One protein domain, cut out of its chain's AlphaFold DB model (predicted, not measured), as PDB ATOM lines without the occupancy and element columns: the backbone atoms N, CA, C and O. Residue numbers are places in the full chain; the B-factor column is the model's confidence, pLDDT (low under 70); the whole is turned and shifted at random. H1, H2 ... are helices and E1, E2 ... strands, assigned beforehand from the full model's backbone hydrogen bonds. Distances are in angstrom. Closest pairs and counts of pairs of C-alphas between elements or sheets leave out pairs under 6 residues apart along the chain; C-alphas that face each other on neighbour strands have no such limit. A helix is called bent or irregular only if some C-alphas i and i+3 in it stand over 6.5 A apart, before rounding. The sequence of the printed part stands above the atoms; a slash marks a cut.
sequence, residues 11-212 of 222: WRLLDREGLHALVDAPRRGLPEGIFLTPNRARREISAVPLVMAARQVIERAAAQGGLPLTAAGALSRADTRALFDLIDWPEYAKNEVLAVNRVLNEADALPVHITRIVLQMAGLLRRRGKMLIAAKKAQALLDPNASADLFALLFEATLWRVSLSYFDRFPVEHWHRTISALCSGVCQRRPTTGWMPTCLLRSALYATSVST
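This is residues 11 to 212 of the 222 residues of an uncharacterized protein of Microvirga tunisiensis (UniProt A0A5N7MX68). Three helices that cross one another, H3, H6 and H8, make the core, with a small strand hairpin, E1 and E2, packed on H3 and H6 at one end. A helical hairpin, H10 and H11, lies at the other end, with H1 beyond it; H4 packs on H3 and H6, and long unnamed stretches loop round the outside. The printed part has 202 residues, mostly helix, in the order H1 to H6, E1, E2, H7 to H11; the two strands are antiparallel. It is compact, with a radius of gyration of the C-alphas of 17.2 A and spans of 48 by 41 by 31 A.

E1, residues 125 to 128, and E2, residues 131 to 134, form an antiparallel hairpin; N 126 and O 133 are within hydrogen-bond range at 2.9 A, as are N 133 and O 126 at 2.8 A. The hub is H3, residues 49 to 63, whose Ala 62 has its C-alpha 5.6 A from that of Ala 134 in E2. H6, residues 110 to 122, touches H3 about perpendicular at 74 degrees, the closest C-alphas being those of Ala 54 and Thr 115, 6.0 A. H8, residues 144 to 161, touches H6 with its residues 153 to 161 alone, about perpendicular at 89 degrees; the closest C-alphas are those of Ala 122 and Ala 157, 5.0 A. H8 is irregular: C-alphas 145 and 148 are 7.6 A apart. H2, residues 42 to 46, touches H8, closest at the C-alphas of Ser 46 and Ser 147, 5.5 A. H4, residues 77 to 86, touches H6, closest at the C-alphas of Phe 84 and Val 112, 6.1 A. H7, residues 136 to 140, only just touches H3, with 3 pairs of C-alphas within 8 A. H10, residues 172 to 184, and H11, residues 198 to 212, form a helical hairpin at a shallow tilt of 22 degrees, opposite ways; the closest C-alphas are those of Ile 179 and Cys 199, 6.6 A. H9, residues 164 to 167, only just touches H11, with 3 pairs within 8 A. H1, residues 16 to 23, and H5, residues 94 to 100, touch no helix. Every O i to N i+4 pair is within hydrogen-bond range in H1 to H6 and H11, against 12 of 14 in H8, 7 of 9 in H10 and 0 of 1 in H7, where 1 of 2 O i to N i+3 pairs is; H9 is too short for an i+4 pair.

H1 begins at C-alpha 16, (-18.052, 39.573, 28.988), and H11 ends at C-alpha 212, (-18.605, 33.169, 11.748). H8 is 24.5 A long, H11 21.4 A and H3 21.1 A.

The C-alphas farthest apart, of Gly 129 and Thr 192, are 51.8 A apart. The printed part has no cut; the links H1 to H2, H3 to H4 and H10 to H11 are long. Residues 11 to 44 and 164 to 212 are under pLDDT 70.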
ATOM      1  N   TRP A  11     -28.252  35.195  30.709       47.25
ATOM      2  CA  TRP A  11     -27.096  35.535  29.898       47.25
ATOM      3  C   TRP A  11     -26.995  36.981  29.468       47.25
ATOM      4  O   TRP A  11     -25.898  37.445  29.197       47.25
ATOM      5  N   ARG A  12     -28.114  37.697  29.410       47.81
ATOM      6  CA  ARG A  12     -28.100  39.146  29.229       47.81
ATOM      7  C   ARG A  12     -27.656  39.883  30.492       47.81
ATOM      8  O   ARG A  12     -27.403  41.076  30.413       47.81
ATOM      9  N   LEU A  13     -27.591  39.190  31.633       53.88
ATOM     10  CA  LEU A  13     -27.025  39.707  32.881       53.88
ATOM     11  C   LEU A  13     -25.544  39.339  33.037       53.88
ATOM     12  O   LEU A  13     -24.895  39.842  33.946       53.88
ATOM     13  N   LEU A  14     -25.022  38.457  32.179       53.53
ATOM     14  CA  LEU A  14     -23.599  38.159  32.138       53.53
ATOM     15  C   LEU A  14     -22.911  39.259  31.336       53.53
ATOM     16  O   LEU A  14     -23.241  39.496  30.171       53.53
ATOM     17  N   ASP A  15     -21.942  39.912  31.958       59.03
ATOM     18  CA  ASP A  15     -20.954  40.685  31.227       59.03
ATOM     19  C   ASP A  15     -19.975  39.743  30.505       59.03
ATOM     20  O   ASP A  15     -20.059  38.509  30.567       59.03
ATOM     21  N   ARG A  16     -19.043  40.332  29.756       56.91
ATOM     22  CA  ARG A  16     -18.052  39.573  28.988       56.91
ATOM     23  C   ARG A  16     -17.240  38.636  29.887       56.91
ATOM     24  O   ARG A  16     -16.971  37.503  29.489       56.91
ATOM     25  N   GLU A  17     -16.873  39.091  31.081       59.03
ATOM     26  CA  GLU A  17     -16.090  38.315  32.043       59.03
ATOM     27  C   GLU A  17     -16.900  37.157  32.632       59.03
ATOM     28  O   GLU A  17     -16.419  36.025  32.641       59.03
ATOM     29  N   GLY A  18     -18.155  37.387  33.016       56.62
ATOM     30  CA  GLY A  18     -19.076  36.354  33.483       56.62
ATOM     31  C   GLY A  18     -19.378  35.305  32.413       56.62
ATOM     32  O   GLY A  18     -19.506  34.117  32.722       56.62
ATOM     33  N   LEU A  19     -19.425  35.708  31.140       61.12
ATOM     34  CA  LEU A  19     -19.550  34.772  30.027       61.12
ATOM     35  C   LEU A  19     -18.285  33.919  29.849       61.12
ATOM     36  O   LEU A  19     -18.398  32.700  29.709       61.12
ATOM     37  N   HIS A  20     -17.096  34.527  29.889       61.50
ATOM     38  CA  HIS A  20     -15.827  33.792  29.830       61.50
ATOM     39  C   HIS A  20     -15.664  32.840  31.021       61.50
ATOM     40  O   HIS A  20     -15.363  31.668  30.817       61.50
ATOM     41  N   ALA A  21     -15.990  33.276  32.238       62.34
ATOM     42  CA  ALA A  21     -15.946  32.441  33.436       62.34
ATOM     43  C   ALA A  21     -16.874  31.213  33.343       62.34
ATOM     44  O   ALA A  21     -16.552  30.140  33.858       62.34
ATOM     45  N   LEU A  22     -18.012  31.337  32.651       61.12
ATOM     46  CA  LEU A  22     -18.929  30.219  32.410       61.12
ATOM     47  C   LEU A  22     -18.369  29.212  31.393       61.12
ATOM     48  O   LEU A  22     -18.666  28.017  31.481       61.12
ATOM     49  N   VAL A  23     -17.553  29.681  30.446       63.31
ATOM     50  CA  VAL A  23     -16.836  28.845  29.473       63.31
ATOM     51  C   VAL A  23     -15.622  28.161  30.113       63.31
ATOM     52  O   VAL A  23     -15.415  26.971  29.864       63.31
ATOM     53  N   ASP A  24     -14.891  28.876  30.968       62.12
ATOM     54  CA  ASP A  24     -13.628  28.459  31.601       62.12
ATOM     55  C   ASP A  24     -13.806  27.673  32.912       62.12
ATOM     56  O   ASP A  24     -12.839  27.437  33.639       62.12
ATOM     57  N   ALA A  25     -15.040  27.284  33.239       58.25
ATOM     58  CA  ALA A  25     -15.405  26.822  34.572       58.25
ATOM     59  C   ALA A  25     -14.604  25.595  35.081       58.25
ATOM     60  O   ALA A  25     -13.909  24.910  34.321       58.25
ATOM     61  N   PRO A  26     -14.646  25.321  36.401       57.16
ATOM     62  CA  PRO A  26     -13.591  24.601  37.100       57.16
ATOM     63  C   PRO A  26     -13.402  23.166  36.598       57.16
ATOM     64  O   PRO A  26     -14.343  22.457  36.251       57.16
ATOM     65  N   ARG A  27     -12.148  22.685  36.634       55.06
ATOM     66  CA  ARG A  27     -11.783  21.313  36.214       55.06
ATOM     67  C   ARG A  27     -12.505  20.211  37.016       55.06
ATOM     68  O   ARG A  27     -12.468  19.049  36.597       55.06
ATOM     69  N   ARG A  28     -13.102  20.551  38.169       55.91
ATOM     70  CA  ARG A  28     -13.962  19.702  39.009       55.91
ATOM     71  C   ARG A  28     -14.978  20.544  39.784       55.91
ATOM     72  O   ARG A  28     -14.592  21.557  40.362       55.91
ATOM     73  N   GLY A  29     -16.196  20.023  39.915       58.03
ATOM     74  CA  GLY A  29     -17.269  20.596  40.728       58.03
ATOM     75  C   GLY A  29     -18.105  21.642  39.989       58.03
ATOM     76  O   GLY A  29     -17.744  22.106  38.908       58.03
ATOM     77  N   LEU A  30     -19.243  22.010  40.580       58.34
ATOM     78  CA  LEU A  30     -20.059  23.128  40.104       58.34
ATOM     79  C   LEU A  30     -19.414  24.463  40.526       58.34
ATOM     80  O   LEU A  30     -18.859  24.533  41.624       58.34
ATOM     81  N   PRO A  31     -19.492  25.524  39.701       58.28
ATOM     82  CA  PRO A  31     -19.097  26.875  40.110       58.28
ATOM     83  C   PRO A  31     -19.840  27.328  41.378       58.28
ATOM     84  O   PRO A  31     -21.015  26.995  41.534       58.28
ATOM     85  N   GLU A  32     -19.210  28.159  42.221       50.16
ATOM     86  CA  GLU A  32     -19.768  28.657  43.502       50.16
ATOM     87  C   GLU A  32     -21.118  29.406  43.391       50.16
ATOM     88  O   GLU A  32     -21.761  29.665  44.403       50.16
ATOM     89  N   GLY A  33     -21.604  29.708  42.182       46.97
ATOM     90  CA  GLY A  33     -22.910  30.338  41.938       46.97
ATOM     91  C   GLY A  33     -23.994  29.426  41.348       46.97
ATOM     92  O   GLY A  33     -25.125  29.878  41.167       46.97
ATOM     93  N   ILE A  34     -23.687  28.165  41.017       51.72
ATOM     94  CA  ILE A  34     -24.655  27.235  40.414       51.72
ATOM     95  C   ILE A  34     -25.096  26.222  41.463       51.72
ATOM     96  O   ILE A  34     -24.457  25.196  41.688       51.72
ATOM     97  N   PHE A  35     -26.245  26.496  42.069       49.53
ATOM     98  CA  PHE A  35     -26.890  25.578  42.994       49.53
ATOM     99  C   PHE A  35     -27.971  24.787  42.263       49.53
ATOM    100  O   PHE A  35     -28.895  25.359  41.678       49.53
ATOM    101  N   LEU A  36     -27.891  23.458  42.327       51.66
ATOM    102  CA  LEU A  36     -29.040  22.627  41.993       51.66
ATOM    103  C   LEU A  36     -30.112  22.911  43.039       51.66
ATOM    104  O   LEU A  36     -29.915  22.662  44.228       51.66
ATOM    105  N   THR A  37     -31.232  23.489  42.613       44.94
ATOM    106  CA  THR A  37     -32.302  23.810  43.554       44.94
ATOM    107  C   THR A  37     -32.843  22.485  44.105       44.94
ATOM    108  O   THR A  37     -33.330  21.676  43.316       44.94
ATOM    109  N   PRO A  38     -32.844  22.251  45.430       45.09
ATOM    110  CA  PRO A  38     -33.291  20.983  46.024       45.09
ATOM    111  C   PRO A  38     -34.807  20.727  45.882       45.09
ATOM    112  O   PRO A  38     -35.356  19.835  46.516       45.09
ATOM    113  N   ASN A  39     -35.512  21.537  45.083       40.56
ATOM    114  CA  ASN A  39     -36.964  21.681  45.097       40.56
ATOM    115  C   ASN A  39     -37.684  20.965  43.941       40.56
ATOM    116  O   ASN A  39     -38.886  21.159  43.784       40.56
ATOM    117  N   ARG A  40     -36.985  20.149  43.141       48.16
ATOM    118  CA  ARG A  40     -37.655  19.097  42.364       48.16
ATOM    119  C   ARG A  40     -37.756  17.853  43.227       48.16
ATOM    120  O   ARG A  40     -36.778  17.454  43.862       48.16
ATOM    121  N   ALA A  41     -38.936  17.237  43.248       53.28
ATOM    122  CA  ALA A  41     -39.107  15.964  43.924       53.28
ATOM    123  C   ALA A  41     -38.078  14.990  43.341       53.28
ATOM    124  O   ALA A  41     -37.938  14.897  42.128       53.28
ATOM    125  N   ARG A  42     -37.360  14.251  44.189       56.53
ATOM    126  CA  ARG A  42     -36.388  13.206  43.809       56.53
ATOM    127  C   ARG A  42     -36.811  12.361  42.592       56.53
ATOM    128  O   ARG A  42     -35.962  11.977  41.795       56.53
ATOM    129  N   ARG A  43     -38.121  12.127  42.447       60.06
ATOM    130  CA  ARG A  43     -38.765  11.438  41.319       60.06
ATOM    131  C   ARG A  43     -38.526  12.106  39.959       60.06
ATOM    132  O   ARG A  43     -38.312  11.411  38.976       60.06
ATOM    133  N   GLU A  44     -38.521  13.431  39.898       66.69
ATOM    134  CA  GLU A  44     -38.302  14.194  38.666       66.69
ATOM    135  C   GLU A  44     -36.841  14.136  38.211       66.69
ATOM    136  O   GLU A  44     -36.584  14.024  37.018       66.69
ATOM    137  N   ILE A  45     -35.881  14.161  39.146       70.44
ATOM    138  CA  ILE A  45     -34.452  14.014  38.817       70.44
ATOM    139  C   ILE A  45     -34.161  12.585  38.353       70.44
ATOM    140  O   ILE A  45     -33.452  12.386  37.369       70.44
ATOM    141  N   SER A  46     -34.733  11.578  39.022       76.25
ATOM    142  CA  SER A  46     -34.582  10.185  38.591       76.25
ATOM    143  C   SER A  46     -35.217   9.901  37.229       76.25
ATOM    144  O   SER A  46     -34.799   8.955  36.576       76.25
ATOM    145  N   ALA A  47     -36.199  10.707  36.810       78.12
ATOM    146  CA  ALA A  47     -36.861  10.601  35.512       78.12
ATOM    147  C   ALA A  47     -36.139  11.368  34.389       78.12
ATOM    148  O   ALA A  47     -36.593  11.353  33.247       78.12
ATOM    149  N   VAL A  48     -35.023  12.048  34.679       80.94
ATOM    150  CA  VAL A  48     -34.211  12.676  33.629       80.94
ATOM    151  C   VAL A  48     -33.641  11.568  32.728       80.94
ATOM    152  O   VAL A  48     -32.948  10.686  33.244       80.94
ATOM    153  N   PRO A  49     -33.841  11.620  31.394       83.62
ATOM    154  CA  PRO A  49     -33.433  10.545  30.482       83.62
ATOM    155  C   PRO A  49     -31.955  10.170  30.601       83.62
ATOM    156  O   PRO A  49     -31.604   8.996  30.667       83.62
ATOM    157  N   LEU A  50     -31.078  11.170  30.742       86.88
ATOM    158  CA  LEU A  50     -29.650  10.929  30.931       86.88
ATOM    159  C   LEU A  50     -29.330  10.231  32.262       86.88
ATOM    160  O   LEU A  50     -28.410   9.421  32.308       86.88
ATOM    161  N   VAL A  51     -30.072  10.510  33.340       90.31
ATOM    162  CA  VAL A  51     -29.894   9.835  34.640       90.31
ATOM    163  C   VAL A  51     -30.332   8.376  34.541       90.31
ATOM    164  O   VAL A  51     -29.620   7.491  35.017       90.31
ATOM    165  N   MET A  52     -31.466   8.112  33.889       90.00
ATOM    166  CA  MET A  52     -31.960   6.753  33.651       90.00
ATOM    167  C   MET A  52     -30.982   5.953  32.787       90.00
ATOM    168  O   MET A  52     -30.536   4.877  33.191       90.00
ATOM    169  N   ALA A  53     -30.576   6.515  31.647       93.56
ATOM    170  CA  ALA A  53     -29.611   5.901  30.744       93.56
ATOM    171  C   ALA A  53     -28.265   5.652  31.438       93.56
ATOM    172  O   ALA A  53     -27.668   4.585  31.291       93.56
ATOM    173  N   ALA A  54     -27.795   6.609  32.245       96.12
ATOM    174  CA  ALA A  54     -26.560   6.471  33.003       96.12
ATOM    175  C   ALA A  54     -26.592   5.260  33.943       96.12
ATOM    176  O   ALA A  54     -25.638   4.479  33.955       96.12
ATOM    177  N   ARG A  55     -27.687   5.079  34.692       96.62
ATOM    178  CA  ARG A  55     -27.868   3.924  35.584       96.62
ATOM    179  C   ARG A  55     -27.838   2.615  34.808       96.62
ATOM    180  O   ARG A  55     -27.049   1.744  35.150       96.62
ATOM    181  N   GLN A  56     -28.583   2.530  33.708       97.19
ATOM    182  CA  GLN A  56     -28.630   1.334  32.862       97.19
ATOM    183  C   GLN A  56     -27.250   0.953  32.298       97.19
ATOM    184  O   GLN A  56     -26.873  -0.221  32.296       97.19
ATOM    185  N   VAL A  57     -26.455   1.935  31.855       97.69
ATOM    186  CA  VAL A  57     -25.089   1.683  31.365       97.69
ATOM    187  C   VAL A  57     -24.160   1.246  32.503       97.69
ATOM    188  O   VAL A  57     -23.386   0.305  32.319       97.69
ATOM    189  N   ILE A  58     -24.221   1.899  33.670       97.81
ATOM    190  CA  ILE A  58     -23.399   1.542  34.841       97.81
ATOM    191  C   ILE A  58     -23.749   0.131  35.333       97.81
ATOM    192  O   ILE A  58     -22.838  -0.667  35.543       97.81
ATOM    193  N   GLU A  59     -25.036  -0.191  35.474       96.94
ATOM    194  CA  GLU A  59     -25.531  -1.512  35.887       96.94
ATOM    195  C   GLU A  59     -25.046  -2.602  34.942       96.94
ATOM    196  O   GLU A  59     -24.467  -3.594  35.387       96.94
ATOM    197  N   ARG A  60     -25.204  -2.398  33.631       96.94
ATOM    198  CA  ARG A  60     -24.750  -3.366  32.631       96.94
ATOM    199  C   ARG A  60     -23.234  -3.555  32.674       96.94
ATOM    200  O   ARG A  60     -22.759  -4.689  32.653       96.94
ATOM    201  N   ALA A  61     -22.474  -2.462  32.767       97.06
ATOM    202  CA  ALA A  61     -21.018  -2.520  32.867       97.06
ATOM    203  C   ALA A  61     -20.553  -3.228  34.150       97.06
ATOM    204  O   ALA A  61     -19.568  -3.962  34.111       97.06
ATOM    205  N   ALA A  62     -21.250  -3.032  35.272       95.62
ATOM    206  CA  ALA A  62     -20.961  -3.720  36.526       95.62
ATOM    207  C   ALA A  62     -21.299  -5.217  36.442       95.62
ATOM    208  O   ALA A  62     -20.464  -6.048  36.794       95.62
ATOM    209  N   ALA A  63     -22.476  -5.564  35.913       95.69
ATOM    210  CA  ALA A  63     -22.952  -6.943  35.801       95.69
ATOM    211  C   ALA A  63     -22.072  -7.814  34.888       95.69
ATOM    212  O   ALA A  63     -21.876  -8.993  35.161       95.69
ATOM    213  N   GLN A  64     -21.521  -7.235  33.818       95.56
ATOM    214  CA  GLN A  64     -20.690  -7.959  32.847       95.56
ATOM    215  C   GLN A  64     -19.184  -7.911  33.163       95.56
ATOM    216  O   GLN A  64     -18.380  -8.468  32.419       95.56
ATOM    217  N   GLY A  65     -18.770  -7.220  34.233       93.88
ATOM    218  CA  GLY A  65     -17.349  -6.977  34.522       93.88
ATOM    219  C   GLY A  65     -16.663  -6.007  33.543       93.88
ATOM    220  O   GLY A  65     -15.439  -5.865  33.555       93.88
ATOM    221  N   GLY A  66     -17.447  -5.320  32.712       95.75
ATOM    222  CA  GLY A  66     -17.018  -4.339  31.723       95.75
ATOM    223  C   GLY A  66     -17.718  -4.525  30.378       95.75
ATOM    224  O   GLY A  66     -18.067  -5.636  29.997       95.75
ATOM    225  N   LEU A  67     -17.898  -3.429  29.642       97.62
ATOM    226  CA  LEU A  67     -18.445  -3.458  28.286       97.62
ATOM    227  C   LEU A  67     -17.301  -3.533  27.263       97.62
ATOM    228  O   LEU A  67     -16.406  -2.678  27.302       97.62
ATOM    229  N   PRO A  68     -17.293  -4.508  26.340       97.25
ATOM    230  CA  PRO A  68     -16.267  -4.616  25.314       97.25
ATOM    231  C   PRO A  68     -16.270  -3.413  24.365       97.25
ATOM    232  O   PRO A  68     -17.309  -2.963  23.877       97.25
ATOM    233  N   LEU A  69     -15.066  -2.927  24.072       96.81
ATOM    234  CA  LEU A  69     -14.782  -1.853  23.135       96.81
ATOM    235  C   LEU A  69     -14.123  -2.398  21.866       96.81
ATOM    236  O   LEU A  69     -13.224  -3.242  21.896       96.81
ATOM    237  N   THR A  70     -14.531  -1.838  20.739       94.88
ATOM    238  CA  THR A  70     -13.873  -1.959  19.440       94.88
ATOM    239  C   THR A  70     -12.497  -1.284  19.453       94.88
ATOM    240  O   THR A  70     -12.162  -0.511  20.355       94.88
ATOM    241  N   ALA A  71     -11.687  -1.531  18.419       89.25
ATOM    242  CA  ALA A  71     -10.388  -0.867  18.260       89.25
ATOM    243  C   ALA A  71     -10.516   0.669  18.211       89.25
ATOM    244  O   ALA A  71      -9.685   1.371  18.784       89.25
ATOM    245  N   ALA A  72     -11.606   1.172  17.620       88.12
ATOM    246  CA  ALA A  72     -11.942   2.595  17.562       88.12
ATOM    247  C   ALA A  72     -12.424   3.174  18.909       88.12
ATOM    248  O   ALA A  72     -12.645   4.375  19.022       88.12
ATOM    249  N   GLY A  73     -12.590   2.341  19.943       90.56
ATOM    250  CA  GLY A  73     -13.050   2.772  21.263       90.56
ATOM    251  C   GLY A  73     -14.567   2.927  21.393       90.56
ATOM    252  O   GLY A  73     -15.016   3.425  22.421       90.56
ATOM    253  N   ALA A  74     -15.333   2.487  20.392       94.12
ATOM    254  CA  ALA A  74     -16.786   2.367  20.476       94.12
ATOM    255  C   ALA A  74     -17.199   1.056  21.165       94.12
ATOM    256  O   ALA A  74     -16.448   0.084  21.099       94.12
ATOM    257  N   LEU A  75     -18.378   0.997  21.774       96.81
ATOM    258  CA  LEU A  75     -18.994  -0.212  22.310       96.81
ATOM    259  C   LEU A  75     -19.155  -1.276  21.223       96.81
ATOM    260  O   LEU A  75     -19.300  -0.981  20.034       96.81
ATOM    261  N   SER A  76     -19.151  -2.538  21.646       96.38
ATOM    262  CA  SER A  76     -19.523  -3.642  20.768       96.38
ATOM    263  C   SER A  76     -20.923  -3.415  20.188       96.38
ATOM    264  O   SER A  76     -21.783  -2.784  20.809       96.38
ATOM    265  N   ARG A  77     -21.186  -3.950  18.991       95.94
ATOM    266  CA  ARG A  77     -22.525  -3.858  18.381       95.94
ATOM    267  C   ARG A  77     -23.589  -4.540  19.241       95.94
ATOM    268  O   ARG A  77     -24.701  -4.035  19.334       95.94
ATOM    269  N   ALA A  78     -23.235  -5.645  19.900       96.00
ATOM    270  CA  ALA A  78     -24.137  -6.371  20.787       96.00
ATOM    271  C   ALA A  78     -24.563  -5.510  21.988       96.00
ATOM    272  O   ALA A  78     -25.753  -5.402  22.276       96.00
ATOM    273  N   ASP A  79     -23.614  -4.837  22.642       96.69
ATOM    274  CA  ASP A  79     -23.927  -3.966  23.780       96.69
ATOM    275  C   ASP A  79     -24.571  -2.657  23.360       96.69
ATOM    276  O   ASP A  79     -25.472  -2.184  24.045       96.69
ATOM    277  N   THR A  80     -24.166  -2.110  22.213       96.88
ATOM    278  CA  THR A  80     -24.833  -0.951  21.611       96.88
ATOM    279  C   THR A  80     -26.305  -1.257  21.390       96.88
ATOM    280  O   THR A  80     -27.151  -0.492  21.838       96.88
ATOM    281  N   ARG A  81     -26.623  -2.390  20.749       96.69
ATOM    282  CA  ARG A  81     -28.006  -2.784  20.480       96.69
ATOM    283  C   ARG A  81     -28.793  -2.987  21.768       96.69
ATOM    284  O   ARG A  81     -29.878  -2.440  21.908       96.69
ATOM    285  N   ALA A  82     -28.227  -3.716  22.720       96.56
ATOM    286  CA  ALA A  82     -28.923  -4.008  23.962       96.56
ATOM    287  C   ALA A  82     -29.172  -2.751  24.817       96.56
ATOM    288  O   ALA A  82     -30.240  -2.619  25.408       96.56
ATOM    289  N   LEU A  83     -28.221  -1.812  24.867       97.06
ATOM    290  CA  LEU A  83     -28.423  -0.520  25.528       97.06
ATOM    291  C   LEU A  83     -29.398   0.365  24.750       97.06
ATOM    292  O   LEU A  83     -30.209   1.045  25.364       97.06
ATOM    293  N   PHE A  84     -29.354   0.344  23.420       95.00
ATOM    294  CA  PHE A  84     -30.290   1.087  22.582       95.00
ATOM    295  C   PHE A  84     -31.731   0.627  22.792       95.00
ATOM    296  O   PHE A  84     -32.629   1.458  22.878       95.00
ATOM    297  N   ASP A  85     -31.962  -0.679  22.916       95.19
ATOM    298  CA  ASP A  85     -33.290  -1.222  23.197       95.19
ATOM    299  C   ASP A  85     -33.756  -0.837  24.615       95.19
ATOM    300  O   ASP A  85     -34.906  -0.438  24.790       95.19
ATOM    301  N   LEU A  86     -32.844  -0.849  25.597       94.44
ATOM    302  CA  LEU A  86     -33.130  -0.578  27.012       94.44
ATOM    303  C   LEU A  86     -33.320   0.913  27.365       94.44
ATOM    304  O   LEU A  86     -34.154   1.241  28.209       94.44
ATOM    305  N   ILE A  87     -32.541   1.812  26.755       89.81
ATOM    306  CA  ILE A  87     -32.558   3.248  27.066       89.81
ATOM    307  C   ILE A  87     -33.819   3.871  26.504       89.81
ATOM    308  O   ILE A  87     -33.965   3.990  25.289       89.81
ATOM    309  N   ASP A  88     -34.717   4.300  27.381       83.44
ATOM    310  CA  ASP A  88     -35.818   5.159  26.980       83.44
ATOM    311  C   ASP A  88     -35.334   6.609  26.905       83.44
ATOM    312  O   ASP A  88     -34.755   7.145  27.855       83.44
ATOM    313  N   TRP A  89     -35.527   7.224  25.743       82.19
ATOM    314  CA  TRP A  89     -35.131   8.600  25.492       82.19
ATOM    315  C   TRP A  89     -36.301   9.317  24.819       82.19
ATOM    316  O   TRP A  89     -36.571   9.055  23.643       82.19
ATOM    317  N   PRO A  90     -37.008  10.201  25.546       76.81
ATOM    318  CA  PRO A  90     -38.167  10.905  25.022       76.81
ATOM    319  C   PRO A  90     -37.850  11.598  23.701       76.81
ATOM    320  O   PRO A  90     -36.776  12.182  23.539       76.81
ATOM    321  N   GLU A  91     -38.794  11.523  22.763       71.75
ATOM    322  CA  GLU A  91     -38.710  12.151  21.437       71.75
ATOM    323  C   GLU A  91     -37.577  11.632  20.533       71.75
ATOM    324  O   GLU A  91     -37.366  12.171  19.446       71.75
ATOM    325  N   TYR A  92     -36.863  10.578  20.937       76.31
ATOM    326  CA  TYR A  92     -35.893   9.904  20.084       76.31
ATOM    327  C   TYR A  92     -36.560   8.748  19.334       76.31
ATOM    328  O   TYR A  92     -36.830   7.682  19.894       76.31
ATOM    329  N   ALA A  93     -36.823   8.956  18.045       80.56
ATOM    330  CA  ALA A  93     -37.493   7.989  17.184       80.56
ATOM    331  C   ALA A  93     -36.577   6.796  16.848       80.56
ATOM    332  O   ALA A  93     -35.932   6.736  15.799       80.56
ATOM    333  N   LYS A  94     -36.509   5.807  17.751       84.44
ATOM    334  CA  LYS A  94     -35.696   4.591  17.553       84.44
ATOM    335  C   LYS A  94     -36.045   3.864  16.252       84.44
ATOM    336  O   LYS A  94     -35.161   3.338  15.589       84.44
ATOM    337  N   ASN A  95     -37.321   3.839  15.888       88.69
ATOM    338  CA  ASN A  95     -37.822   3.252  14.648       88.69
ATOM    339  C   ASN A  95     -37.223   3.918  13.398       88.69
ATOM    340  O   ASN A  95     -36.831   3.204  12.482       88.69
ATOM    341  N   GLU A  96     -37.095   5.245  13.375       86.50
ATOM    342  CA  GLU A  96     -36.486   5.967  12.249       86.50
ATOM    343  C   GLU A  96     -35.002   5.624  12.110       86.50
ATOM    344  O   GLU A  96     -34.528   5.306  11.020       86.50
ATOM    345  N   VAL A  97     -34.283   5.572  13.234       85.19
ATOM    346  CA  VAL A  97     -32.868   5.172  13.270       85.19
ATOM    347  C   VAL A  97     -32.682   3.753  12.737       85.19
ATOM    348  O   VAL A  97     -31.733   3.494  11.998       85.19
ATOM    349  N   LEU A  98     -33.576   2.827  13.089       90.44
ATOM    350  CA  LEU A  98     -33.522   1.445  12.609       90.44
ATOM    351  C   LEU A  98     -33.970   1.292  11.154       90.44
ATOM    352  O   LEU A  98     -33.521   0.361  10.489       90.44
ATOM    353  N   ALA A  99     -34.815   2.191  10.650       89.56
ATOM    354  CA  ALA A  99     -35.221   2.196   9.248       89.56
ATOM    355  C   ALA A  99     -34.060   2.592   8.323       89.56
ATOM    356  O   ALA A  99     -33.923   2.030   7.237       89.56
ATOM    357  N   VAL A 100     -33.207   3.526   8.758       86.69
ATOM    358  CA  VAL A 100     -32.064   4.002   7.957       86.69
ATOM    359  C   VAL A 100     -30.789   3.182   8.181       86.69
ATOM    360  O   VAL A 100     -29.984   3.037   7.261       86.69
ATOM    361  N   ASN A 101     -30.603   2.598   9.370       86.75
ATOM    362  CA  ASN A 101     -29.391   1.855   9.716       86.75
ATOM    363  C   ASN A 101     -29.621   0.342   9.706       86.75
ATOM    364  O   ASN A 101     -30.097  -0.239  10.682       86.75
ATOM    365  N   ARG A 102     -29.163  -0.330   8.640       89.38
ATOM    366  CA  ARG A 102     -29.149  -1.807   8.570       89.38
ATOM    367  C   ARG A 102     -28.311  -2.439   9.686       89.38
ATOM    368  O   ARG A 102     -28.621  -3.529  10.160       89.38
ATOM    369  N   VAL A 103     -27.221  -1.778  10.067       91.19
ATOM    370  CA  VAL A 103     -26.340  -2.190  11.162       91.19
ATOM    371  C   VAL A 103     -26.234  -1.020  12.120       91.19
ATOM    372  O   VAL A 103     -25.746   0.035  11.735       91.19
ATOM    373  N   LEU A 104     -26.663  -1.221  13.363       92.25
ATOM    374  CA  LEU A 104     -26.603  -0.191  14.392       92.25
ATOM    375  C   LEU A 104     -25.192  -0.134  14.994       92.25
ATOM    376  O   LEU A 104     -24.811  -1.014  15.774       92.25
ATOM    377  N   ASN A 105     -24.408   0.880  14.628       91.62
ATOM    378  CA  ASN A 105     -23.159   1.195  15.317       91.62
ATOM    379  C   ASN A 105     -23.428   2.180  16.459       91.62
ATOM    380  O   ASN A 105     -24.484   2.801  16.540       91.62
ATOM    381  N   GLU A 106     -22.459   2.343  17.362       91.56
ATOM    382  CA  GLU A 106     -22.644   3.220  18.522       91.56
ATOM    383  C   GLU A 106     -22.914   4.677  18.124       91.56
ATOM    384  O   GLU A 106     -23.769   5.315  18.723       91.56
ATOM    385  N   ALA A 107     -22.239   5.187  17.088       85.75
ATOM    386  CA  ALA A 107     -22.447   6.551  16.596       85.75
ATOM    387  C   ALA A 107     -23.877   6.791  16.070       85.75
ATOM    388  O   ALA A 107     -24.361   7.917  16.125       85.75
ATOM    389  N   ASP A 108     -24.558   5.730  15.625       84.88
ATOM    390  CA  ASP A 108     -25.938   5.769  15.132       84.88
ATOM    391  C   ASP A 108     -26.954   5.722  16.298       84.88
ATOM    392  O   ASP A 108     -28.116   6.104  16.172       84.88
ATOM    393  N   ALA A 109     -26.507   5.261  17.470       88.31
ATOM    394  CA  ALA A 109     -27.275   5.138  18.702       88.31
ATOM    395  C   ALA A 109     -26.989   6.323  19.643       88.31
ATOM    396  O   ALA A 109     -26.434   6.147  20.731       88.31
ATOM    397  N   LEU A 110     -27.381   7.535  19.240       84.75
ATOM    398  CA  LEU A 110     -27.052   8.785  19.942       84.75
ATOM    399  C   LEU A 110     -27.267   8.757  21.472       84.75
ATOM    400  O   LEU A 110     -26.334   9.128  22.190       84.75
ATOM    401  N   PRO A 111     -28.405   8.269  22.011       86.69
ATOM    402  CA  PRO A 111     -28.600   8.164  23.458       86.69
ATOM    403  C   PRO A 111     -27.542   7.304  24.157       86.69
ATOM    404  O   PRO A 111     -27.040   7.671  25.220       86.69
ATOM    405  N   VAL A 112     -27.151   6.180  23.545       93.19
ATOM    406  CA  VAL A 112     -26.093   5.291  24.057       93.19
ATOM    407  C   VAL A 112     -24.747   6.012  24.013       93.19
ATOM    408  O   VAL A 112     -24.012   6.038  25.004       93.19
ATOM    409  N   HIS A 113     -24.446   6.626  22.869       89.12
ATOM    410  CA  HIS A 113     -23.175   7.286  22.602       89.12
ATOM    411  C   HIS A 113     -22.900   8.444  23.564       89.12
ATOM    412  O   HIS A 113     -21.862   8.484  24.235       89.12
ATOM    413  N   ILE A 114     -23.863   9.362  23.681       87.56
ATOM    414  CA  ILE A 114     -23.775  10.534  24.556       87.56
ATOM    415  C   ILE A 114     -23.645  10.084  26.010       87.56
ATOM    416  O   ILE A 114     -22.740  10.538  26.713       87.56
ATOM    417  N   THR A 115     -24.482   9.141  26.446       93.06
ATOM    418  CA  THR A 115     -24.444   8.627  27.821       93.06
ATOM    419  C   THR A 115     -23.074   8.042  28.156       93.06
ATOM    420  O   THR A 115     -22.503   8.373  29.198       93.06
ATOM    421  N   ARG A 116     -22.484   7.233  27.262       95.00
ATOM    422  CA  ARG A 116     -21.135   6.685  27.469       95.00
ATOM    423  C   ARG A 116     -20.093   7.791  27.624       95.00
ATOM    424  O   ARG A 116     -19.292   7.740  28.561       95.00
ATOM    425  N   ILE A 117     -20.079   8.762  26.709       91.50
ATOM    426  CA  ILE A 117     -19.099   9.855  26.716       91.50
ATOM    427  C   ILE A 117     -19.212  10.651  28.016       91.50
ATOM    428  O   ILE A 117     -18.206  10.841  28.705       91.50
ATOM    429  N   VAL A 118     -20.427  11.052  28.393       92.31
ATOM    430  CA  VAL A 118     -20.672  11.811  29.625       92.31
ATOM    431  C   VAL A 118     -20.229  11.009  30.845       92.31
ATOM    432  O   VAL A 118     -19.526  11.546  31.698       92.31
ATOM    433  N   LEU A 119     -20.542   9.713  30.924       96.12
ATOM    434  CA  LEU A 119     -20.116   8.855  32.034       96.12
ATOM    435  C   LEU A 119     -18.593   8.704  32.137       96.12
ATOM    436  O   LEU A 119     -18.038   8.689  33.244       96.12
ATOM    437  N   GLN A 120     -17.891   8.591  31.007       95.12
ATOM    438  CA  GLN A 120     -16.428   8.548  30.994       95.12
ATOM    439  C   GLN A 120     -15.832   9.870  31.470       95.12
ATOM    440  O   GLN A 120     -14.930   9.858  32.321       95.12
ATOM    441  N   MET A 121     -16.384  10.988  30.986       92.38
ATOM    442  CA  MET A 121     -15.983  12.321  31.417       92.38
ATOM    443  C   MET A 121     -16.275  12.508  32.905       92.38
ATOM    444  O   MET A 121     -15.327  12.711  33.647       92.38
ATOM    445  N   ALA A 122     -17.490  12.280  33.409       92.38
ATOM    446  CA  ALA A 122     -17.854  12.336  34.842       92.38
ATOM    447  C   ALA A 122     -17.000  11.421  35.744       92.38
ATOM    448  O   ALA A 122     -16.868  11.577  36.966       92.38
ATOM    449  N   GLY A 123     -16.354  10.445  35.129       95.06
ATOM    450  CA  GLY A 123     -15.414   9.579  35.785       95.06
ATOM    451  C   GLY A 123     -16.020   8.314  36.368       95.06
ATOM    452  O   GLY A 123     -15.436   7.718  37.272       95.06
ATOM    453  N   LEU A 124     -17.207   7.970  35.887       97.00
ATOM    454  CA  LEU A 124     -18.026   6.849  36.330       97.00
ATOM    455  C   LEU A 124     -17.749   5.593  35.503       97.00
ATOM    456  O   LEU A 124     -17.876   4.490  36.022       97.00
ATOM    457  N   LEU A 125     -17.268   5.762  34.269       97.06
ATOM    458  CA  LEU A 125     -16.716   4.689  33.447       97.06
ATOM    459  C   LEU A 125     -15.223   4.913  33.175       97.06
ATOM    460  O   LEU A 125     -14.739   6.047  33.051       97.06
ATOM    461  N   ARG A 126     -14.465   3.821  33.092       94.94
ATOM    462  CA  ARG A 126     -13.012   3.823  32.881       94.94
ATOM    463  C   ARG A 126     -12.636   2.801  31.823       94.94
ATOM    464  O   ARG A 126     -13.082   1.661  31.871       94.94
ATOM    465  N   ARG A 127     -11.784   3.199  30.880       95.12
ATOM    466  CA  ARG A 127     -11.217   2.264  29.908       95.12
ATOM    467  C   ARG A 127     -10.092   1.470  30.570       95.12
ATOM    468  O   ARG A 127      -9.165   2.062  31.115       95.12
ATOM    469  N   ARG A 128     -10.156   0.144  30.473       94.12
ATOM    470  CA  ARG A 128      -9.086  -0.786  30.847       94.12
ATOM    471  C   ARG A 128      -8.849  -1.728  29.670       94.12
ATOM    472  O   ARG A 128      -9.597  -2.676  29.453       94.12
ATOM    473  N   GLY A 129      -7.842  -1.414  28.856       92.00
ATOM    474  CA  GLY A 129      -7.588  -2.123  27.599       92.00
ATOM    475  C   GLY A 129      -8.762  -2.000  26.620       92.00
ATOM    476  O   GLY A 129      -9.118  -0.893  26.200       92.00
ATOM    477  N   LYS A 130      -9.354  -3.145  26.263       94.94
ATOM    478  CA  LYS A 130     -10.538  -3.256  25.392       94.94
ATOM    479  C   LYS A 130     -11.858  -3.320  26.170       94.94
ATOM    480  O   LYS A 130     -12.875  -3.637  25.578       94.94
ATOM    481  N   MET A 131     -11.855  -3.028  27.470       96.88
ATOM    482  CA  MET A 131     -13.062  -3.023  28.297       96.88
ATOM    483  C   MET A 131     -13.357  -1.626  28.834       96.88
ATOM    484  O   MET A 131     -12.444  -0.860  29.162       96.88
ATOM    485  N   LEU A 132     -14.640  -1.317  28.968       97.38
ATOM    486  CA  LEU A 132     -15.154  -0.140  29.647       97.38
ATOM    487  C   LEU A 132     -15.803  -0.560  30.966       97.38
ATOM    488  O   LEU A 132     -16.868  -1.166  30.977       97.38
ATOM    489  N   ILE A 133     -15.146  -0.253  32.078       97.62
ATOM    490  CA  ILE A 133     -15.492  -0.768  33.405       97.62
ATOM    491  C   ILE A 133     -16.135   0.340  34.242       97.62
ATOM    492  O   ILE A 133     -15.694   1.495  34.197       97.62
ATOM    493  N   ALA A 134     -17.151  -0.016  35.031       97.19
ATOM    494  CA  ALA A 134     -17.729   0.867  36.036       97.19
ATOM    495  C   ALA A 134     -16.720   1.171  37.156       97.19
ATOM    496  O   ALA A 134     -16.100   0.280  37.736       97.19
ATOM    497  N   ALA A 135     -16.534   2.452  37.468       95.94
ATOM    498  CA  ALA A 135     -15.714   2.864  38.598       95.94
ATOM    499  C   ALA A 135     -16.394   2.467  39.916       95.94
ATOM    500  O   ALA A 135     -17.612   2.543  40.029       95.94
ATOM    501  N   LYS A 136     -15.617   2.160  40.963       92.81
ATOM    502  CA  LYS A 136     -16.167   1.794  42.284       92.81
ATOM    503  C   LYS A 136     -17.162   2.835  42.826       92.81
ATOM    504  O   LYS A 136     -18.194   2.471  43.373       92.81
ATOM    505  N   LYS A 137     -16.891   4.130  42.605       92.56
ATOM    506  CA  LYS A 137     -17.794   5.230  42.994       92.56
ATOM    507  C   LYS A 137     -19.129   5.243  42.239       92.56
ATOM    508  O   LYS A 137     -20.094   5.792  42.747       92.56
ATOM    509  N   ALA A 138     -19.192   4.653  41.044       93.94
ATOM    510  CA  ALA A 138     -20.419   4.585  40.257       93.94
ATOM    511  C   ALA A 138     -21.447   3.637  40.892       93.94
ATOM    512  O   ALA A 138     -22.639   3.883  40.769       93.94
ATOM    513  N   GLN A 139     -20.995   2.620  41.637       92.06
ATOM    514  CA  GLN A 139     -21.883   1.672  42.314       92.06
ATOM    515  C   GLN A 139     -22.761   2.354  43.372       92.06
ATOM    516  O   GLN A 139     -23.947   2.066  43.459       92.06
ATOM    517  N   ALA A 140     -22.203   3.297  44.138       92.88
ATOM    518  CA  ALA A 140     -22.965   4.062  45.128       92.88
ATOM    519  C   ALA A 140     -24.043   4.946  44.473       92.88
ATOM    520  O   ALA A 140     -25.103   5.171  45.046       92.88
ATOM    521  N   LEU A 141     -23.799   5.395  43.239       93.25
ATOM    522  CA  LEU A 141     -24.737   6.220  42.480       93.25
ATOM    523  C   LEU A 141     -25.887   5.413  41.862       93.25
ATOM    524  O   LEU A 141     -26.821   6.021  41.346       93.25
ATOM    525  N   LEU A 142     -25.853   4.074  41.935       93.88
ATOM    526  CA  LEU A 142     -26.977   3.212  41.558       93.88
ATOM    527  C   LEU A 142     -28.104   3.203  42.597       93.88
ATOM    528  O   LEU A 142     -29.224   2.830  42.260       93.88
ATOM    529  N   ASP A 143     -27.877   3.718  43.807       90.81
ATOM    530  CA  ASP A 143     -28.966   3.957  44.755       90.81
ATOM    531  C   ASP A 143     -29.930   5.021  44.178       90.81
ATOM    532  O   ASP A 143     -29.488   6.108  43.777       90.81
ATOM    533  N   PRO A 144     -31.252   4.768  44.122       86.38
ATOM    534  CA  PRO A 144     -32.235   5.783  43.754       86.38
ATOM    535  C   PRO A 144     -32.173   7.059  44.618       86.38
ATOM    536  O   PRO A 144     -32.644   8.116  44.187       86.38
ATOM    537  N   ASN A 145     -31.652   6.987  45.851       85.50
ATOM    538  CA  ASN A 145     -31.419   8.136  46.742       85.50
ATOM    539  C   ASN A 145     -30.314   9.055  46.205       85.50
ATOM    540  O   ASN A 145     -30.415  10.268  46.356       85.50
ATOM    541  N   ALA A 146     -29.334   8.509  45.482       87.31
ATOM    542  CA  ALA A 146     -28.200   9.244  44.923       87.31
ATOM    543  C   ALA A 146     -28.508   9.931  43.575       87.31
ATOM    544  O   ALA A 146     -27.603  10.291  42.825       87.31
ATOM    545  N   SER A 147     -29.788  10.097  43.216       83.94
ATOM    546  CA  SER A 147     -30.178  10.663  41.914       83.94
ATOM    547  C   SER A 147     -29.735  12.115  41.738       83.94
ATOM    548  O   SER A 147     -29.335  12.483  40.639       83.94
ATOM    549  N   ALA A 148     -29.760  12.920  42.804       79.06
ATOM    550  CA  ALA A 148     -29.274  14.300  42.763       79.06
ATOM    551  C   ALA A 148     -27.755  14.364  42.533       79.06
ATOM    552  O   ALA A 148     -27.300  15.119  41.679       79.06
ATOM    553  N   ASP A 149     -26.987  13.515  43.220       84.75
ATOM    554  CA  ASP A 149     -25.528  13.456  43.082       84.75
ATOM    555  C   ASP A 149     -25.107  12.947  41.701       84.75
ATOM    556  O   ASP A 149     -24.217  13.509  41.058       84.75
ATOM    557  N   LEU A 150     -25.779  11.899  41.212       89.06
ATOM    558  CA  LEU A 150     -25.566  11.390  39.861       89.06
ATOM    559  C   LEU A 150     -25.881  12.476  38.831       89.06
ATOM    560  O   LEU A 150     -25.073  12.726  37.940       89.06
ATOM    561  N   PHE A 151     -27.018  13.152  38.981       84.25
ATOM    562  CA  PHE A 151     -27.395  14.248  38.105       84.25
ATOM    563  C   PHE A 151     -26.348  15.371  38.114       84.25
ATOM    564  O   PHE A 151     -25.922  15.797  37.042       84.25
ATOM    565  N   ALA A 152     -25.876  15.804  39.287       81.25
ATOM    566  CA  ALA A 152     -24.865  16.854  39.416       81.25
ATOM    567  C   ALA A 152     -23.577  16.517  38.649       81.25
ATOM    568  O   ALA A 152     -23.070  17.344  37.893       81.25
ATOM    569  N   LEU A 153     -23.094  15.279  38.779       87.06
ATOM    570  CA  LEU A 153     -21.902  14.803  38.074       87.06
ATOM    571  C   LEU A 153     -22.095  14.751  36.555       87.06
ATOM    572  O   LEU A 153     -21.180  15.094  35.802       87.06
ATOM    573  N   LEU A 154     -23.263  14.298  36.096       88.06
ATOM    574  CA  LEU A 154     -23.592  14.229  34.670       88.06
ATOM    575  C   LEU A 154     -23.747  15.631  34.075       88.06
ATOM    576  O   LEU A 154     -23.262  15.885  32.971       88.06
ATOM    577  N   PHE A 155     -24.375  16.541  34.814       81.75
ATOM    578  CA  PHE A 155     -24.551  17.935  34.433       81.75
ATOM    579  C   PHE A 155     -23.202  18.652  34.324       81.75
ATOM    580  O   PHE A 155     -22.895  19.209  33.271       81.75
ATOM    581  N   GLU A 156     -22.354  18.549  35.354       81.62
ATOM    582  CA  GLU A 156     -20.993  19.098  35.338       81.62
ATOM    583  C   GLU A 156     -20.198  18.563  34.139       81.62
ATOM    584  O   GLU A 156     -19.591  19.320  33.377       81.62
ATOM    585  N   ALA A 157     -20.224  17.242  33.939       86.62
ATOM    586  CA  ALA A 157     -19.492  16.617  32.851       86.62
ATOM    587  C   ALA A 157     -19.981  17.090  31.481       86.62
ATOM    588  O   ALA A 157     -19.157  17.412  30.626       86.62
ATOM    589  N   THR A 158     -21.295  17.168  31.286       81.31
ATOM    590  CA  THR A 158     -21.887  17.609  30.021       81.31
ATOM    591  C   THR A 158     -21.522  19.056  29.708       81.31
ATOM    592  O   THR A 158     -21.181  19.363  28.568       81.31
ATOM    593  N   LEU A 159     -21.556  19.946  30.706       75.88
ATOM    594  CA  LEU A 159     -21.324  21.369  30.470       75.88
ATOM    595  C   LEU A 159     -19.863  21.758  30.360       75.88
ATOM    596  O   LEU A 159     -19.575  22.640  29.560       75.88
ATOM    597  N   TRP A 160     -18.958  21.128  31.108       77.44
ATOM    598  CA  TRP A 160     -17.572  21.608  31.196       77.44
ATOM    599  C   TRP A 160     -16.522  20.612  30.736       77.44
ATOM    600  O   TRP A 160     -15.419  21.009  30.374       77.44
ATOM    601  N   ARG A 161     -16.840  19.317  30.703       82.06
ATOM    602  CA  ARG A 161     -15.834  18.272  30.448       82.06
ATOM    603  C   ARG A 161     -15.989  17.630  29.080       82.06
ATOM    604  O   ARG A 161     -15.014  17.142  28.516       82.06
ATOM    605  N   VAL A 162     -17.203  17.633  28.545       79.81
ATOM    606  CA  VAL A 162     -17.487  17.209  27.182       79.81
ATOM    607  C   VAL A 162     -17.301  18.404  26.244       79.81
ATOM    608  O   VAL A 162     -17.866  19.480  26.453       79.81
ATOM    609  N   SER A 163     -16.486  18.215  25.204       74.38
ATOM    610  CA  SER A 163     -16.365  19.198  24.128       74.38
ATOM    611  C   SER A 163     -17.625  19.147  23.279       74.38
ATOM    612  O   SER A 163     -17.886  18.126  22.647       74.38
ATOM    613  N   LEU A 164     -18.401  20.228  23.246       67.69
ATOM    614  CA  LEU A 164     -19.638  20.257  22.460       67.69
ATOM    615  C   LEU A 164     -19.348  20.215  20.954       67.69
ATOM    616  O   LEU A 164     -20.113  19.602  20.220       67.69
ATOM    617  N   SER A 165     -18.171  20.702  20.531       64.19
ATOM    618  CA  SER A 165     -17.689  20.584  19.146       64.19
ATOM    619  C   SER A 165     -17.568  19.154  18.636       64.19
ATOM    620  O   SER A 165     -17.604  18.900  17.434       64.19
ATOM    621  N   TYR A 166     -17.425  18.189  19.548       65.69
ATOM    622  CA  TYR A 166     -17.427  16.778  19.190       65.69
ATOM    623  C   TYR A 166     -18.741  16.385  18.499       65.69
ATOM    624  O   TYR A 166     -18.744  15.509  17.633       65.69
ATOM    625  N   PHE A 167     -19.837  17.065  18.845       64.31
ATOM    626  CA  PHE A 167     -21.161  16.804  18.306       64.31
ATOM    627  C   PHE A 167     -21.542  17.679  17.108       64.31
ATOM    628  O   PHE A 167     -22.614  17.463  16.556       64.31
ATOM    629  N   ASP A 168     -20.669  18.575  16.632       62.47
ATOM    630  CA  ASP A 168     -20.944  19.438  15.463       62.47
ATOM    631  C   ASP A 168     -21.204  18.639  14.172       62.47
ATOM    632  O   ASP A 168     -21.698  19.166  13.177       62.47
ATOM    633  N   ARG A 169     -20.843  17.350  14.167       58.09
ATOM    634  CA  ARG A 169     -21.078  16.424  13.053       58.09
ATOM    635  C   ARG A 169     -22.472  15.792  13.074       58.09
ATOM    636  O   ARG A 169     -22.828  15.132  12.102       58.09
ATOM    637  N   PHE A 170     -23.232  15.962  14.155       57.88
ATOM    638  CA  PHE A 170     -24.618  15.514  14.251       57.88
ATOM    639  C   PHE A 170     -25.565  16.667  13.902       57.88
ATOM    640  O   PHE A 170     -25.248  17.818  14.209       57.88
ATOM    641  N   PRO A 171     -26.725  16.392  13.276       54.12
ATOM    642  CA  PRO A 171     -27.680  17.443  12.949       54.12
ATOM    643  C   PRO A 171     -28.098  18.177  14.222       54.12
ATOM    644  O   PRO A 171     -28.419  17.546  15.239       54.12
ATOM    645  N   VAL A 172     -28.072  19.508  14.159       47.56
ATOM    646  CA  VAL A 172     -28.232  20.406  15.310       47.56
ATOM    647  C   VAL A 172     -29.559  20.064  16.030       47.56
ATOM    648  O   VAL A 172     -29.612  19.957  17.257       47.56
ATOM    649  N   GLU A 173     -30.597  19.686  15.278       49.28
ATOM    650  CA  GLU A 173     -31.929  19.260  15.743       49.28
ATOM    651  C   GLU A 173     -31.913  18.194  16.849       49.28
ATOM    652  O   GLU A 173     -32.796  18.197  17.712       49.28
ATOM    653  N   HIS A 174     -30.907  17.319  16.860       47.75
ATOM    654  CA  HIS A 174     -30.778  16.206  17.805       47.75
ATOM    655  C   HIS A 174     -30.031  16.613  19.087       47.75
ATOM    656  O   HIS A 174     -30.245  16.050  20.168       47.75
ATOM    657  N   TRP A 175     -29.176  17.632  18.996       44.59
ATOM    658  CA  TRP A 175     -28.328  18.084  20.095       44.59
ATOM    659  C   TRP A 175     -29.053  19.073  21.020       44.59
ATOM    660  O   TRP A 175     -28.953  18.942  22.245       44.59
ATOM    661  N   HIS A 176     -29.863  19.993  20.468       43.00
ATOM    662  CA  HIS A 176     -30.629  20.945  21.289       43.00
ATOM    663  C   HIS A 176     -31.591  20.217  22.221       43.00
ATOM    664  O   HIS A 176     -31.791  20.646  23.355       43.00
ATOM    665  N   ARG A 177     -32.185  19.113  21.751       50.09
ATOM    666  CA  ARG A 177     -33.163  18.323  22.513       50.09
ATOM    667  C   ARG A 177     -32.516  17.611  23.698       50.09
ATOM    668  O   ARG A 177     -33.055  17.641  24.798       50.09
ATOM    669  N   THR A 178     -31.316  17.065  23.504       47.31
ATOM    670  CA  THR A 178     -30.531  16.386  24.551       47.31
ATOM    671  C   THR A 178     -30.149  17.348  25.677       47.31
ATOM    672  O   THR A 178     -30.335  17.042  26.855       47.31
ATOM    673  N   ILE A 179     -29.656  18.536  25.320       49.69
ATOM    674  CA  ILE A 179     -29.290  19.568  26.294       49.69
ATOM    675  C   ILE A 179     -30.526  20.194  26.941       49.69
ATOM    676  O   ILE A 179     -30.542  20.400  28.154       49.69
ATOM    677  N   SER A 180     -31.588  20.433  26.170       45.59
ATOM    678  CA  SER A 180     -32.852  20.933  26.715       45.59
ATOM    679  C   SER A 180     -33.426  19.958  27.743       45.59
ATOM    680  O   SER A 180     -33.739  20.396  28.838       45.59
ATOM    681  N   ALA A 181     -33.446  18.644  27.483       42.88
ATOM    682  CA  ALA A 181     -33.929  17.637  28.437       42.88
ATOM    683  C   ALA A 181     -33.098  17.573  29.737       42.88
ATOM    684  O   ALA A 181     -33.657  17.483  30.833       42.88
ATOM    685  N   LEU A 182     -31.768  17.673  29.632       46.72
ATOM    686  CA  LEU A 182     -30.842  17.800  30.769       46.72
ATOM    687  C   LEU A 182     -31.163  19.017  31.637       46.72
ATOM    688  O   LEU A 182     -31.052  18.974  32.862       46.72
ATOM    689  N   CYS A 183     -31.552  20.110  30.996       41.28
ATOM    690  CA  CYS A 183     -31.664  21.389  31.654       41.28
ATOM    691  C   CYS A 183     -33.103  21.774  32.053       41.28
ATOM    692  O   CYS A 183     -33.290  22.538  33.004       41.28
ATOM    693  N   SER A 184     -34.119  21.159  31.439       40.47
ATOM    694  CA  SER A 184     -35.510  21.152  31.909       40.47
ATOM    695  C   SER A 184     -35.636  20.538  33.310       40.47
ATOM    696  O   SER A 184     -36.588  20.843  34.022       40.47
ATOM    697  N   GLY A 185     -34.670  19.707  33.729       38.12
ATOM    698  CA  GLY A 185     -34.568  19.151  35.081       38.12
ATOM    699  C   GLY A 185     -33.952  20.071  36.146       38.12
ATOM    700  O   GLY A 185     -34.018  19.730  37.322       38.12
ATOM    701  N   VAL A 186     -33.356  21.215  35.775       41.34
ATOM    702  CA  VAL A 186     -32.501  22.024  36.681       41.34
ATOM    703  C   VAL A 186     -32.992  23.446  36.881       41.34
ATOM    704  O   VAL A 186     -32.873  23.993  37.977       41.34
ATOM    705  N   CYS A 187     -33.532  24.072  35.840       37.78
ATOM    706  CA  CYS A 187     -33.782  25.508  35.849       37.78
ATOM    707  C   CYS A 187     -35.273  25.817  35.994       37.78
ATOM    708  O   CYS A 187     -35.938  26.174  35.027       37.78
ATOM    709  N   GLN A 188     -35.793  25.720  37.216       36.28
ATOM    710  CA  GLN A 188     -36.996  26.453  37.612       36.28
ATOM    711  C   GLN A 188     -36.954  26.743  39.110       36.28
ATOM    712  O   GLN A 188     -36.742  25.842  39.923       36.28
ATOM    713  N   ARG A 189     -37.261  27.983  39.496       29.05
ATOM    714  CA  ARG A 189     -37.873  28.209  40.805       29.05
ATOM    715  C   ARG A 189     -39.210  28.933  40.645       29.05
ATOM    716  O   ARG A 189     -39.424  29.644  39.677       29.05
ATOM    717  N   ARG A 190     -40.085  28.599  41.598       26.91
ATOM    718  CA  ARG A 190     -41.524  28.865  41.801       26.91
ATOM    719  C   ARG A 190     -42.094  30.213  41.296       26.91
ATOM    720  O   ARG A 190     -41.358  31.165  41.091       26.91
ATOM    721  N   PRO A 191     -43.431  30.260  41.133       34.91
ATOM    722  CA  PRO A 191     -44.146  30.721  39.952       34.91
ATOM    723  C   PRO A 191     -43.879  32.196  39.671       34.91
ATOM    724  O   PRO A 191     -44.133  33.044  40.517       34.91
ATOM    725  N   THR A 192     -43.379  32.477  38.471       33.56
ATOM    726  CA  THR A 192     -43.834  33.570  37.590       33.56
ATOM    727  C   THR A 192     -42.918  33.761  36.394       33.56
ATOM    728  O   THR A 192     -43.152  34.687  35.649       33.56
ATOM    729  N   THR A 193     -41.888  32.955  36.128       37.31
ATOM    730  CA  THR A 193     -40.977  33.351  35.039       37.31
ATOM    731  C   THR A 193     -40.169  32.160  34.520       37.31
ATOM    732  O   THR A 193     -39.416  31.521  35.252       37.31
ATOM    733  N   GLY A 194     -40.413  31.801  33.255       34.28
ATOM    734  CA  GLY A 194     -39.801  30.662  32.574       34.28
ATOM    735  C   GLY A 194     -38.324  30.901  32.259       34.28
ATOM    736  O   GLY A 194     -37.932  31.992  31.857       34.28
ATOM    737  N   TRP A 195     -37.501  29.874  32.453       40.44
ATOM    738  CA  TRP A 195     -36.070  29.915  32.164       40.44
ATOM    739  C   TRP A 195     -35.725  29.152  30.895       40.44
ATOM    740  O   TRP A 195     -36.272  28.084  30.623       40.44
ATOM    741  N   MET A 196     -34.725  29.676  30.189       34.53
ATOM    742  CA  MET A 196     -33.950  28.967  29.182       34.53
ATOM    743  C   MET A 196     -32.570  28.669  29.797       34.53
ATOM    744  O   MET A 196     -31.899  29.595  30.259       34.53
ATOM    745  N   PRO A 197     -32.160  27.403  29.904       39.59
ATOM    746  CA  PRO A 197     -30.993  27.041  30.700       39.59
ATOM    747  C   PRO A 197     -29.634  27.405  30.073       39.59
ATOM    748  O   PRO A 197     -29.456  27.369  28.858       39.59
ATOM    749  N   THR A 198     -28.642  27.688  30.926       37.12
ATOM    750  CA  THR A 198     -27.244  28.105  30.631       37.12
ATOM    751  C   THR A 198     -26.457  27.189  29.686       37.12
ATOM    752  O   THR A 198     -25.445  27.573  29.106       37.12
ATOM    753  N   CYS A 199     -26.941  25.980  29.463       37.16
ATOM    754  CA  CYS A 199     -26.411  25.021  28.506       37.16
ATOM    755  C   CYS A 199     -26.781  25.356  27.044       37.16
ATOM    756  O   CYS A 199     -25.964  25.173  26.138       37.16
ATOM    757  N   LEU A 200     -27.961  25.945  26.812       37.19
ATOM    758  CA  LEU A 200     -28.379  26.474  25.507       37.19
ATOM    759  C   LEU A 200     -27.587  27.727  25.113       37.19
ATOM    760  O   LEU A 200     -27.457  28.025  23.935       37.19
ATOM    761  N   LEU A 201     -26.992  28.424  26.078       36.91
ATOM    762  CA  LEU A 201     -26.069  29.533  25.832       36.91
ATOM    763  C   LEU A 201     -24.729  29.092  25.293       36.91
ATOM    764  O   LEU A 201     -24.273  29.641  24.301       36.91
ATOM    765  N   ARG A 202     -24.109  28.085  25.916       38.09
ATOM    766  CA  ARG A 202     -22.870  27.510  25.386       38.09
ATOM    767  C   ARG A 202     -23.118  26.950  23.986       38.09
ATOM    768  O   ARG A 202     -22.306  27.165  23.100       38.09
ATOM    769  N   SER A 203     -24.287  26.344  23.785       36.00
ATOM    770  CA  SER A 203     -24.777  25.857  22.495       36.00
ATOM    771  C   SER A 203     -24.923  26.956  21.439       36.00
ATOM    772  O   SER A 203     -24.386  26.841  20.340       36.00
ATOM    773  N   ALA A 204     -25.614  28.042  21.787       32.91
ATOM    774  CA  ALA A 204     -25.821  29.190  20.916       32.91
ATOM    775  C   ALA A 204     -24.503  29.919  20.610       32.91
ATOM    776  O   ALA A 204     -24.249  30.265  19.461       32.91
ATOM    777  N   LEU A 205     -23.621  30.094  21.599       32.91
ATOM    778  CA  LEU A 205     -22.309  30.723  21.420       32.91
ATOM    779  C   LEU A 205     -21.393  29.886  20.520       32.91
ATOM    780  O   LEU A 205     -20.725  30.443  19.648       32.91
ATOM    781  N   TYR A 206     -21.409  28.557  20.663       30.78
ATOM    782  CA  TYR A 206     -20.656  27.661  19.783       30.78
ATOM    783  C   TYR A 206     -21.189  27.700  18.343       30.78
ATOM    784  O   TYR A 206     -20.412  27.874  17.405       30.78
ATOM    785  N   ALA A 207     -22.513  27.646  18.162       28.00
ATOM    786  CA  ALA A 207     -23.148  27.757  16.846       28.00
ATOM    787  C   ALA A 207     -22.854  29.109  16.164       28.00
ATOM    788  O   ALA A 207     -22.612  29.161  14.957       28.00
ATOM    789  N   THR A 208     -22.795  30.199  16.935       27.02
ATOM    790  CA  THR A 208     -22.465  31.539  16.420       27.02
ATOM    791  C   THR A 208     -20.987  31.641  16.014       27.02
ATOM    792  O   THR A 208     -20.665  32.213  14.970       27.02
ATOM    793  N   SER A 209     -20.077  31.020  16.775       25.08
ATOM    794  CA  SER A 209     -18.645  30.965  16.445       25.08
ATOM    795  C   SER A 209     -18.369  30.156  15.168       25.08
ATOM    796  O   SER A 209     -17.644  30.622  14.290       25.08
ATOM    797  N   VAL A 210     -19.013  28.996  14.997       26.86
ATOM    798  CA  VAL A 210     -18.851  28.145  13.800       26.86
ATOM    799  C   VAL A 210     -19.439  28.800  12.544       26.86
ATOM    800  O   VAL A 210     -18.845  28.714  11.468       26.86
ATOM    801  N   SER A 211     -20.560  29.513  12.680       25.16
ATOM    802  CA  SER A 211     -21.161  30.288  11.584       25.16
ATOM    803  C   SER A 211     -20.229  31.409  11.113       25.16
ATOM    804  O   SER A 211     -20.035  31.585   9.916       25.16
ATOM    805  N   THR A 212     -19.561  32.089  12.050       25.62
ATOM    806  CA  THR A 212     -18.605  33.169  11.748       25.62
ATOM    807  C   THR A 212     -17.353  32.651  11.027       25.62
ATOM    808  O   THR A 212     -16.810  33.333  10.162       25.62
TER     809      THR A 212